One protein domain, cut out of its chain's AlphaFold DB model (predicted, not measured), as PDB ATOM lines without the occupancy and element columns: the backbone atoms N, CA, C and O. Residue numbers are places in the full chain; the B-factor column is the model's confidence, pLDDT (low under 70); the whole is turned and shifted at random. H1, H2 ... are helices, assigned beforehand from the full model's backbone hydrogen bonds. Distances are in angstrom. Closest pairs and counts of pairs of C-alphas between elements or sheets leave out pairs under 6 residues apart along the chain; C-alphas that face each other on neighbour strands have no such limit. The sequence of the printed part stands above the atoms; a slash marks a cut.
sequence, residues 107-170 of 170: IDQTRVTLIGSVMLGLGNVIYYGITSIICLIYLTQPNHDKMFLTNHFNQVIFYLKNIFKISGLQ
ATOM      1  N   ILE A 107     -54.324 -93.878 -20.906       90.19
ATOM      2  CA  ILE A 107     -55.261 -93.642 -19.791       90.19
ATOM      3  C   ILE A 107     -55.082 -94.703 -18.696       90.19
ATOM      4  O   ILE A 107     -55.077 -94.388 -17.501       90.19
ATOM      5  N   ASP A 108     -54.888 -95.959 -19.095       92.69
ATOM      6  CA  ASP A 108     -54.810 -97.103 -18.190       92.69
ATOM      7  C   ASP A 108     -53.392 -97.344 -17.662       92.69
ATOM      8  O   ASP A 108     -53.230 -97.821 -16.536       92.69
ATOM      9  N   GLN A 109     -52.356 -96.915 -18.393       92.50
ATOM     10  CA  GLN A 109     -50.956 -96.978 -17.948       92.50
ATOM     11  C   GLN A 109     -50.753 -96.319 -16.576       92.50
ATOM     12  O   GLN A 109     -50.036 -96.853 -15.720       92.50
ATOM     13  N   THR A 110     -51.424 -95.187 -16.335       91.50
ATOM     14  CA  THR A 110     -51.359 -94.483 -15.046       91.50
ATOM     15  C   THR A 110     -51.961 -95.335 -13.931       91.50
ATOM     16  O   THR A 110     -51.337 -95.504 -12.884       91.50
ATOM     17  N   ARG A 111     -53.138 -95.936 -14.160       91.88
ATOM     18  CA  ARG A 111     -53.829 -96.779 -13.168       91.88
ATOM     19  C   ARG A 111     -53.000 -98.010 -12.804       91.88
ATOM     20  O   ARG A 111     -52.827 -98.302 -11.621       91.88
ATOM     21  N   VAL A 112     -52.439 -98.694 -13.801       92.06
ATOM     22  CA  VAL A 112     -51.616 -99.898 -13.592       92.06
ATOM     23  C   VAL A 112     -50.328 -99.564 -12.838       92.06
ATOM     24  O   VAL A 112     -49.955-100.268 -11.897       92.06
ATOM     25  N   THR A 113     -49.676 -98.451 -13.178       91.19
ATOM     26  CA  THR A 113     -48.472 -97.985 -12.469       91.19
ATOM     27  C   THR A 113     -48.769 -97.639 -11.006       91.19
ATOM     28  O   THR A 113     -47.956 -97.917 -10.118       91.19
ATOM     29  N   LEU A 114     -49.948 -97.073 -10.737       92.88
ATOM     30  CA  LEU A 114     -50.401 -96.729  -9.391       92.88
ATOM     31  C   LEU A 114     -50.615 -97.991  -8.544       92.88
ATOM     32  O   LEU A 114     -50.080 -98.079  -7.441       92.88
ATOM     33  N   ILE A 115     -51.288 -99.009  -9.090       92.31
ATOM     34  CA  ILE A 115     -51.447-100.318  -8.430       92.31
ATOM     35  C   ILE A 115     -50.080-100.956  -8.152       92.31
ATOM     36  O   ILE A 115     -49.839-101.437  -7.045       92.31
ATOM     37  N   GLY A 116     -49.153-100.909  -9.114       89.88
ATOM     38  CA  GLY A 116     -47.787-101.402  -8.914       89.88
ATOM     39  C   GLY A 116     -47.062-100.689  -7.768       89.88
ATOM     40  O   GLY A 116     -46.386-101.326  -6.962       89.88
ATOM     41  N   SER A 117     -47.259 -99.376  -7.638       90.19
ATOM     42  CA  SER A 117     -46.676 -98.575  -6.555       90.19
ATOM     43  C   SER A 117     -47.290 -98.906  -5.191       90.19
ATOM     44  O   SER A 117     -46.565 -98.989  -4.200       90.19
ATOM     45  N   VAL A 118     -48.599 -99.171  -5.137       94.44
ATOM     46  CA  VAL A 118     -49.274 -99.659  -3.922       94.44
ATOM     47  C   VAL A 118     -48.708-101.014  -3.492       94.44
ATOM     48  O   VAL A 118     -48.390-101.194  -2.319       94.44
ATOM     49  N   MET A 119     -48.504-101.944  -4.429       90.94
ATOM     50  CA  MET A 119     -47.926-103.263  -4.134       90.94
ATOM     51  C   MET A 119     -46.482-103.173  -3.629       90.94
ATOM     52  O   MET A 119     -46.123-103.851  -2.668       90.94
ATOM     53  N   LEU A 120     -45.664-102.295  -4.220       91.06
ATOM     54  CA  LEU A 120     -44.312-102.010  -3.724       91.06
ATOM     55  C   LEU A 120     -44.338-101.424  -2.307       91.06
ATOM     56  O   LEU A 120     -43.540-101.820  -1.456       91.06
ATOM     57  N   GLY A 121     -45.274-100.510  -2.038       92.12
ATOM     58  CA  GLY A 121     -45.491 -99.946  -0.706       92.12
ATOM     59  C   GLY A 121     -45.839-101.020   0.325       92.12
ATOM     60  O   GLY A 121     -45.191-101.101   1.368       92.12
ATOM     61  N   LEU A 122     -46.800-101.892   0.010       95.19
ATOM     62  CA  LEU A 122     -47.185-103.016   0.868       95.19
ATOM     63  C   LEU A 122     -46.012-103.967   1.129       95.19
ATOM     64  O   LEU A 122     -45.783-104.352   2.276       95.19
ATOM     65  N   GLY A 123     -45.230-104.291   0.096       89.62
ATOM     66  CA  GLY A 123     -44.030-105.115   0.234       89.62
ATOM     67  C   GLY A 123     -43.022-104.522   1.221       89.62
ATOM     68  O   GLY A 123     -42.525-105.230   2.097       89.62
ATOM     69  N   ASN A 124     -42.779-103.211   1.148       90.94
ATOM     70  CA  ASN A 124     -41.890-102.521   2.083       90.94
ATOM     71  C   ASN A 124     -42.428-102.530   3.520       90.94
ATOM     72  O   ASN A 124     -41.661-102.773   4.449       90.94
ATOM     73  N   VAL A 125     -43.730-102.297   3.718       92.75
ATOM     74  CA  VAL A 125     -44.351-102.336   5.054       92.75
ATOM     75  C   VAL A 125     -44.188-103.716   5.687       92.75
ATOM     76  O   VAL A 125     -43.789-103.811   6.846       92.75
ATOM     77  N   ILE A 126     -44.429-104.784   4.924       93.25
ATOM     78  CA  ILE A 126     -44.247-106.160   5.398       93.25
ATOM     79  C   ILE A 126     -42.772-106.421   5.725       93.25
ATOM     80  O   ILE A 126     -42.464-106.926   6.803       93.25
ATOM     81  N   TYR A 127     -41.855-106.041   4.832       87.12
ATOM     82  CA  TYR A 127     -40.418-106.247   5.014       87.12
ATOM     83  C   TYR A 127     -39.877-105.547   6.270       87.12
ATOM     84  O   TYR A 127     -39.265-106.192   7.127       87.12
ATOM     85  N   TYR A 128     -40.133-104.246   6.424       87.00
ATOM     86  CA  TYR A 128     -39.691-103.491   7.599       87.00
ATOM     87  C   TYR A 128     -40.434-103.923   8.867       87.00
ATOM     88  O   TYR A 128     -39.825-103.998   9.934       87.00
ATOM     89  N   GLY A 129     -41.720-104.269   8.751       88.69
ATOM     90  CA  GLY A 129     -42.526-104.787   9.852       88.69
ATOM     91  C   GLY A 129     -41.934-106.071  10.428       88.69
ATOM     92  O   GLY A 129     -41.592-106.115  11.606       88.69
ATOM     93  N   ILE A 130     -41.706-107.084   9.589       88.44
ATOM     94  CA  ILE A 130     -41.106-108.358  10.014       88.44
ATOM     95  C   ILE A 130     -39.696-108.136  10.573       88.44
ATOM     96  O   ILE A 130     -39.372-108.643  11.645       88.44
ATOM     97  N   THR A 131     -38.874-107.333   9.892       83.75
ATOM     98  CA  THR A 131     -37.501-107.048  10.335       83.75
ATOM     99  C   THR A 131     -37.476-106.380  11.712       83.75
ATOM    100  O   THR A 131     -36.658-106.742  12.558       83.75
ATOM    101  N   SER A 132     -38.391-105.443  11.980       81.50
ATOM    102  CA  SER A 132     -38.476-104.777  13.286       81.50
ATOM    103  C   SER A 132     -38.917-105.726  14.406       81.50
ATOM    104  O   SER A 132     -38.343-105.673  15.492       81.50
ATOM    105  N   ILE A 133     -39.849-106.648  14.138       84.38
ATOM    106  CA  ILE A 133     -40.259-107.689  15.095       84.38
ATOM    107  C   ILE A 133     -39.086-108.623  15.417       84.38
ATOM    108  O   ILE A 133     -38.816-108.881  16.589       84.38
ATOM    109  N   ILE A 134     -38.351-109.093  14.402       82.25
ATOM    110  CA  ILE A 134     -37.171-109.952  14.595       82.25
ATOM    111  C   ILE A 134     -36.107-109.227  15.426       82.25
ATOM    112  O   ILE A 134     -35.553-109.804  16.360       82.25
ATOM    113  N   CYS A 135     -35.855-107.950  15.126       77.06
ATOM    114  CA  CYS A 135     -34.914-107.126  15.878       77.06
ATOM    115  C   CYS A 135     -35.335-106.982  17.349       77.06
ATOM    116  O   CYS A 135     -34.512-107.162  18.244       77.06
ATOM    117  N   LEU A 136     -36.623-106.743  17.623       75.50
ATOM    118  CA  LEU A 136     -37.145-106.681  18.991       75.50
ATOM    119  C   LEU A 136     -36.956-108.004  19.740       75.50
ATOM    120  O   LEU A 136     -36.482-107.989  20.873       75.50
ATOM    121  N   ILE A 137     -37.253-109.142  19.105       75.62
ATOM    122  CA  ILE A 137     -37.039-110.472  19.698       75.62
ATOM    123  C   ILE A 137     -35.556-110.679  20.032       75.62
ATOM    124  O   ILE A 137     -35.226-111.132  21.131       75.62
ATOM    125  N   TYR A 138     -34.656-110.303  19.119       68.38
ATOM    126  CA  TYR A 138     -33.213-110.412  19.332       68.38
ATOM    127  C   TYR A 138     -32.733-109.532  20.498       68.38
ATOM    128  O   TYR A 138     -31.969-109.988  21.343       68.38
ATOM    129  N   LEU A 139     -33.247-108.304  20.608       65.12
ATOM    130  CA  LEU A 139     -32.910-107.363  21.683       65.12
ATOM    131  C   LEU A 139     -33.513-107.739  23.049       65.12
ATOM    132  O   LEU A 139     -33.026-107.275  24.077       65.12
ATOM    133  N   THR A 140     -34.555-108.579  23.088       65.06
ATOM    134  CA  THR A 140     -35.124-109.108  24.344       65.06
ATOM    135  C   THR A 140     -34.366-110.308  24.925       65.06
ATOM    136  O   THR A 140     -34.672-110.731  26.041       65.06
ATOM    137  N   GLN A 141     -33.366-110.856  24.218       64.38
ATOM    138  CA  GLN A 141     -32.527-111.940  24.739       64.38
ATOM    139  C   GLN A 141     -31.654-111.438  25.910       64.38
ATOM    140  O   GLN A 141     -30.974-110.419  25.777       64.38
ATOM    141  N   PRO A 142     -31.604-112.150  27.053       56.03
ATOM    142  CA  PRO A 142     -30.992-111.655  28.293       56.03
ATOM    143  C   PRO A 142     -29.460-111.510  28.255       56.03
ATOM    144  O   PRO A 142     -28.887-111.028  29.229       56.03
ATOM    145  N   ASN A 143     -28.804-111.912  27.160       54.88
ATOM    146  CA  ASN A 143     -27.344-111.999  27.043       54.88
ATOM    147  C   ASN A 143     -26.701-110.926  26.139       54.88
ATOM    148  O   ASN A 143     -25.484-110.924  25.989       54.88
ATOM    149  N   HIS A 144     -27.484-110.022  25.535       54.94
ATOM    150  CA  HIS A 144     -26.960-108.898  24.748       54.94
ATOM    151  C   HIS A 144     -27.422-107.567  25.346       54.94
ATOM    152  O   HIS A 144     -28.480-107.029  25.032       54.94
ATOM    153  N   ASP A 145     -26.597-107.107  26.281       49.66
ATOM    154  CA  ASP A 145     -26.594-105.856  27.026       49.66
ATOM    155  C   ASP A 145     -27.616-104.779  26.638       49.66
ATOM    156  O   ASP A 145     -27.565-104.128  25.591       49.66
ATOM    157  N   LYS A 146     -28.433-104.454  27.643       53.69
ATOM    158  CA  LYS A 146     -29.311-103.281  27.782       53.69
ATOM    159  C   LYS A 146     -28.660-101.947  27.347       53.69
ATOM    160  O   LYS A 146     -29.374-100.988  27.077       53.69
ATOM    161  N   MET A 147     -27.330-101.894  27.227       48.41
ATOM    162  CA  MET A 147     -26.528-100.751  26.782       48.41
ATOM    163  C   MET A 147     -26.706-100.400  25.288       48.41
ATOM    164  O   MET A 147     -26.702 -99.218  24.942       48.41
ATOM    165  N   PHE A 148     -26.927-101.381  24.400       54.62
ATOM    166  CA  PHE A 148     -27.169-101.111  22.969       54.62
ATOM    167  C   PHE A 148     -28.539-100.451  22.744       54.62
ATOM    168  O   PHE A 148     -28.653 -99.467  22.009       54.62
ATOM    169  N   LEU A 149     -29.561-100.931  23.460       55.38
ATOM    170  CA  LEU A 149     -30.910-100.360  23.461       55.38
ATOM    171  C   LEU A 149     -30.924 -98.915  23.970       55.38
ATOM    172  O   LEU A 149     -31.544 -98.064  23.338       55.38
ATOM    173  N   THR A 150     -30.219 -98.608  25.067       58.38
ATOM    174  CA  THR A 150     -30.161 -97.236  25.606       58.38
ATOM    175  C   THR A 150     -29.488 -96.268  24.631       58.38
ATOM    176  O   THR A 150     -29.973 -95.151  24.445       58.38
ATOM    177  N   ASN A 151     -28.421 -96.693  23.948       55.88
ATOM    178  CA  ASN A 151     -27.719 -95.847  22.984       55.88
ATOM    179  C   ASN A 151     -28.525 -95.621  21.698       55.88
ATOM    180  O   ASN A 151     -28.603 -94.483  21.236       55.88
ATOM    181  N   HIS A 152     -29.183 -96.650  21.153       57.19
ATOM    182  CA  HIS A 152     -30.039 -96.477  19.976       57.19
ATOM    183  C   HIS A 152     -31.299 -95.662  20.279       57.19
ATOM    184  O   HIS A 152     -31.641 -94.780  19.492       57.19
ATOM    185  N   PHE A 153     -31.957 -95.877  21.426       59.75
ATOM    186  CA  PHE A 153     -33.090 -95.038  21.831       59.75
ATOM    187  C   PHE A 153     -32.671 -93.578  22.028       59.75
ATOM    188  O   PHE A 153     -33.355 -92.683  21.535       59.75
ATOM    189  N   ASN A 154     -31.528 -93.319  22.670       53.81
ATOM    190  CA  ASN A 154     -31.027 -91.954  22.846       53.81
ATOM    191  C   ASN A 154     -30.649 -91.294  21.516       53.81
ATOM    192  O   ASN A 154     -30.937 -90.112  21.328       53.81
ATOM    193  N   GLN A 155     -30.067 -92.037  20.571       59.91
ATOM    194  CA  GLN A 155     -29.783 -91.519  19.232       59.91
ATOM    195  C   GLN A 155     -31.070 -91.224  18.454       59.91
ATOM    196  O   GLN A 155     -31.191 -90.145  17.882       59.91
ATOM    197  N   VAL A 156     -32.065 -92.115  18.480       60.62
ATOM    198  CA  VAL A 156     -33.365 -91.887  17.824       60.62
ATOM    199  C   VAL A 156     -34.092 -90.687  18.441       60.62
ATOM    200  O   VAL A 156     -34.589 -89.839  17.706       60.62
ATOM    201  N   ILE A 157     -34.088 -90.541  19.771       63.69
ATOM    202  CA  ILE A 157     -34.656 -89.371  20.462       63.69
ATOM    203  C   ILE A 157     -33.885 -88.089  20.107       63.69
ATOM    204  O   ILE A 157     -34.506 -87.045  19.917       63.69
ATOM    205  N   PHE A 158     -32.556 -88.142  19.981       67.00
ATOM    206  CA  PHE A 158     -31.733 -87.004  19.559       67.00
ATOM    207  C   PHE A 158     -32.041 -86.574  18.116       67.00
ATOM    208  O   PHE A 158     -32.247 -85.387  17.860       67.00
ATOM    209  N   TYR A 159     -32.148 -87.525  17.186       61.84
ATOM    210  CA  TYR A 159     -32.510 -87.243  15.796       61.84
ATOM    211  C   TYR A 159     -33.946 -86.731  15.667       61.84
ATOM    212  O   TYR A 159     -34.167 -85.746  14.967       61.84
ATOM    213  N   LEU A 160     -34.909 -87.311  16.392       57.81
ATOM    214  CA  LEU A 160     -36.285 -86.810  16.430       57.81
ATOM    215  C   LEU A 160     -36.346 -85.395  17.010       57.81
ATOM    216  O   LEU A 160     -36.980 -84.529  16.415       57.81
ATOM    217  N   LYS A 161     -35.634 -85.112  18.108       63.56
ATOM    218  CA  LYS A 161     -35.543 -83.750  18.656       63.56
ATOM    219  C   LYS A 161     -34.939 -82.768  17.656       63.56
ATOM    220  O   LYS A 161     -35.460 -81.668  17.540       63.56
ATOM    221  N   ASN A 162     -33.892 -83.143  16.919       61.03
ATOM    222  CA  ASN A 162     -33.310 -82.273  15.894       61.03
ATOM    223  C   ASN A 162     -34.254 -82.052  14.705       61.03
ATOM    224  O   ASN A 162     -34.369 -80.926  14.241       61.03
ATOM    225  N   ILE A 163     -34.984 -83.077  14.263       58.47
ATOM    226  CA  ILE A 163     -35.987 -82.949  13.195       58.47
ATOM    227  C   ILE A 163     -37.134 -82.025  13.633       58.47
ATOM    228  O   ILE A 163     -37.507 -81.126  12.886       58.47
ATOM    229  N   PHE A 164     -37.642 -82.180  14.861       55.31
ATOM    230  CA  PHE A 164     -38.687 -81.307  15.411       55.31
ATOM    231  C   PHE A 164     -38.200 -79.884  15.723       55.31
ATOM    232  O   PHE A 164     -38.990 -78.946  15.704       55.31
ATOM    233  N   LYS A 165     -36.902 -79.699  15.985       53.56
ATOM    234  CA  LYS A 165     -36.293 -78.374  16.170       53.56
ATOM    235  C   LYS A 165     -36.083 -77.640  14.841       53.56
ATOM    236  O   LYS A 165     -36.080 -76.420  14.830       53.56
ATOM    237  N   ILE A 166     -35.945 -78.367  13.731       53.50
ATOM    238  CA  ILE A 166     -35.859 -77.797  12.376       53.50
ATOM    239  C   ILE A 166     -37.251 -77.409  11.841       53.50
ATOM    240  O   ILE A 166     -37.357 -76.493  11.033       53.50
ATOM    241  N   SER A 167     -38.328 -78.049  12.309       51.25
ATOM    242  CA  SER A 167     -39.709 -77.734  11.907       51.25
ATOM    243  C   SER A 167     -40.437 -76.725  12.811       51.25
ATOM    244  O   SER A 167     -41.599 -76.410  12.554       51.25
ATOM    245  N   GLY A 168     -39.771 -76.186  13.839       53.19
ATOM    246  CA  GLY A 168     -40.331 -75.199  14.764       53.19
ATOM    247  C   GLY A 168     -39.447 -73.961  14.936       53.19
ATOM    248  O   GLY A 168     -38.560 -73.967  15.781       53.19
ATOM    249  N   LEU A 169     -39.793 -72.895  14.202       46.38
ATOM    250  CA  LEU A 169     -39.446 -71.480  14.434       46.38
ATOM    251  C   LEU A 169     -37.955 -71.095  14.362       46.38
ATOM    252  O   LEU A 169     -37.284 -70.949  15.384       46.38
ATOM    253  N   GLN A 170     -37.499 -70.775  13.149       38.62
ATOM    254  CA  GLN A 170     -37.369 -69.382  12.686       38.62
ATOM    255  C   GLN A 170     -37.604 -69.319  11.176       38.62
ATOM    256  O   GLN A 170     -37.087 -70.212  10.471       38.62
TER     257      GLN A 170
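Overview. This is residues 107 to 170 of the 170 residues of the protein "Sucrose transporter, putative" of Entamoeba histolytica HM-3:IMSS (UniProt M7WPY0). Two long helices, H1 and then H2, meet near their ends in an open, flat V, with the short loop of residues 140 to 145 at its point and the two arms spreading freely away from it. H1 is the longer arm, and a short tail, residues 167 to 170, follows H2. The printed part has 64 residues, with two named helices and no named strand, and its class is all helix. It is extended, with a radius of gyration of the C-alphas of 18.8 A and spans of 55 by 42 by 8 A.

Arrangement. Start with H1, residues 107 to 139, and go through the short link to H2, residues 146 to 166. The two helices are close but not clearly touching: look at the C-alphas of Leu 139 and Leu 149, their closest, 7.5 A apart. They run opposite ways at a steep tilt of 40 degrees. In H2 every O i to N i+4 pair is within hydrogen-bond range; in H1 28 of 29 are.

Along the chain. Find C-alpha 107 at (-55.261, -93.642, -19.791); from there H1 runs 49.1 A to C-alpha 139 at (-32.910, -107.363, 21.683). H2 runs 30.5 A from C-alpha 146 to C-alpha 166 at (-35.859, -77.797, 12.376).

Size, cuts and confidence. The two C-alphas farthest apart, those of Ile 107 and Asn 143, are 57.5 A apart. The printed part has no cut and ends at Gln 170, the chain's last residue. In the B-factor column you will find pLDDT under 70 for residues 138 to 170.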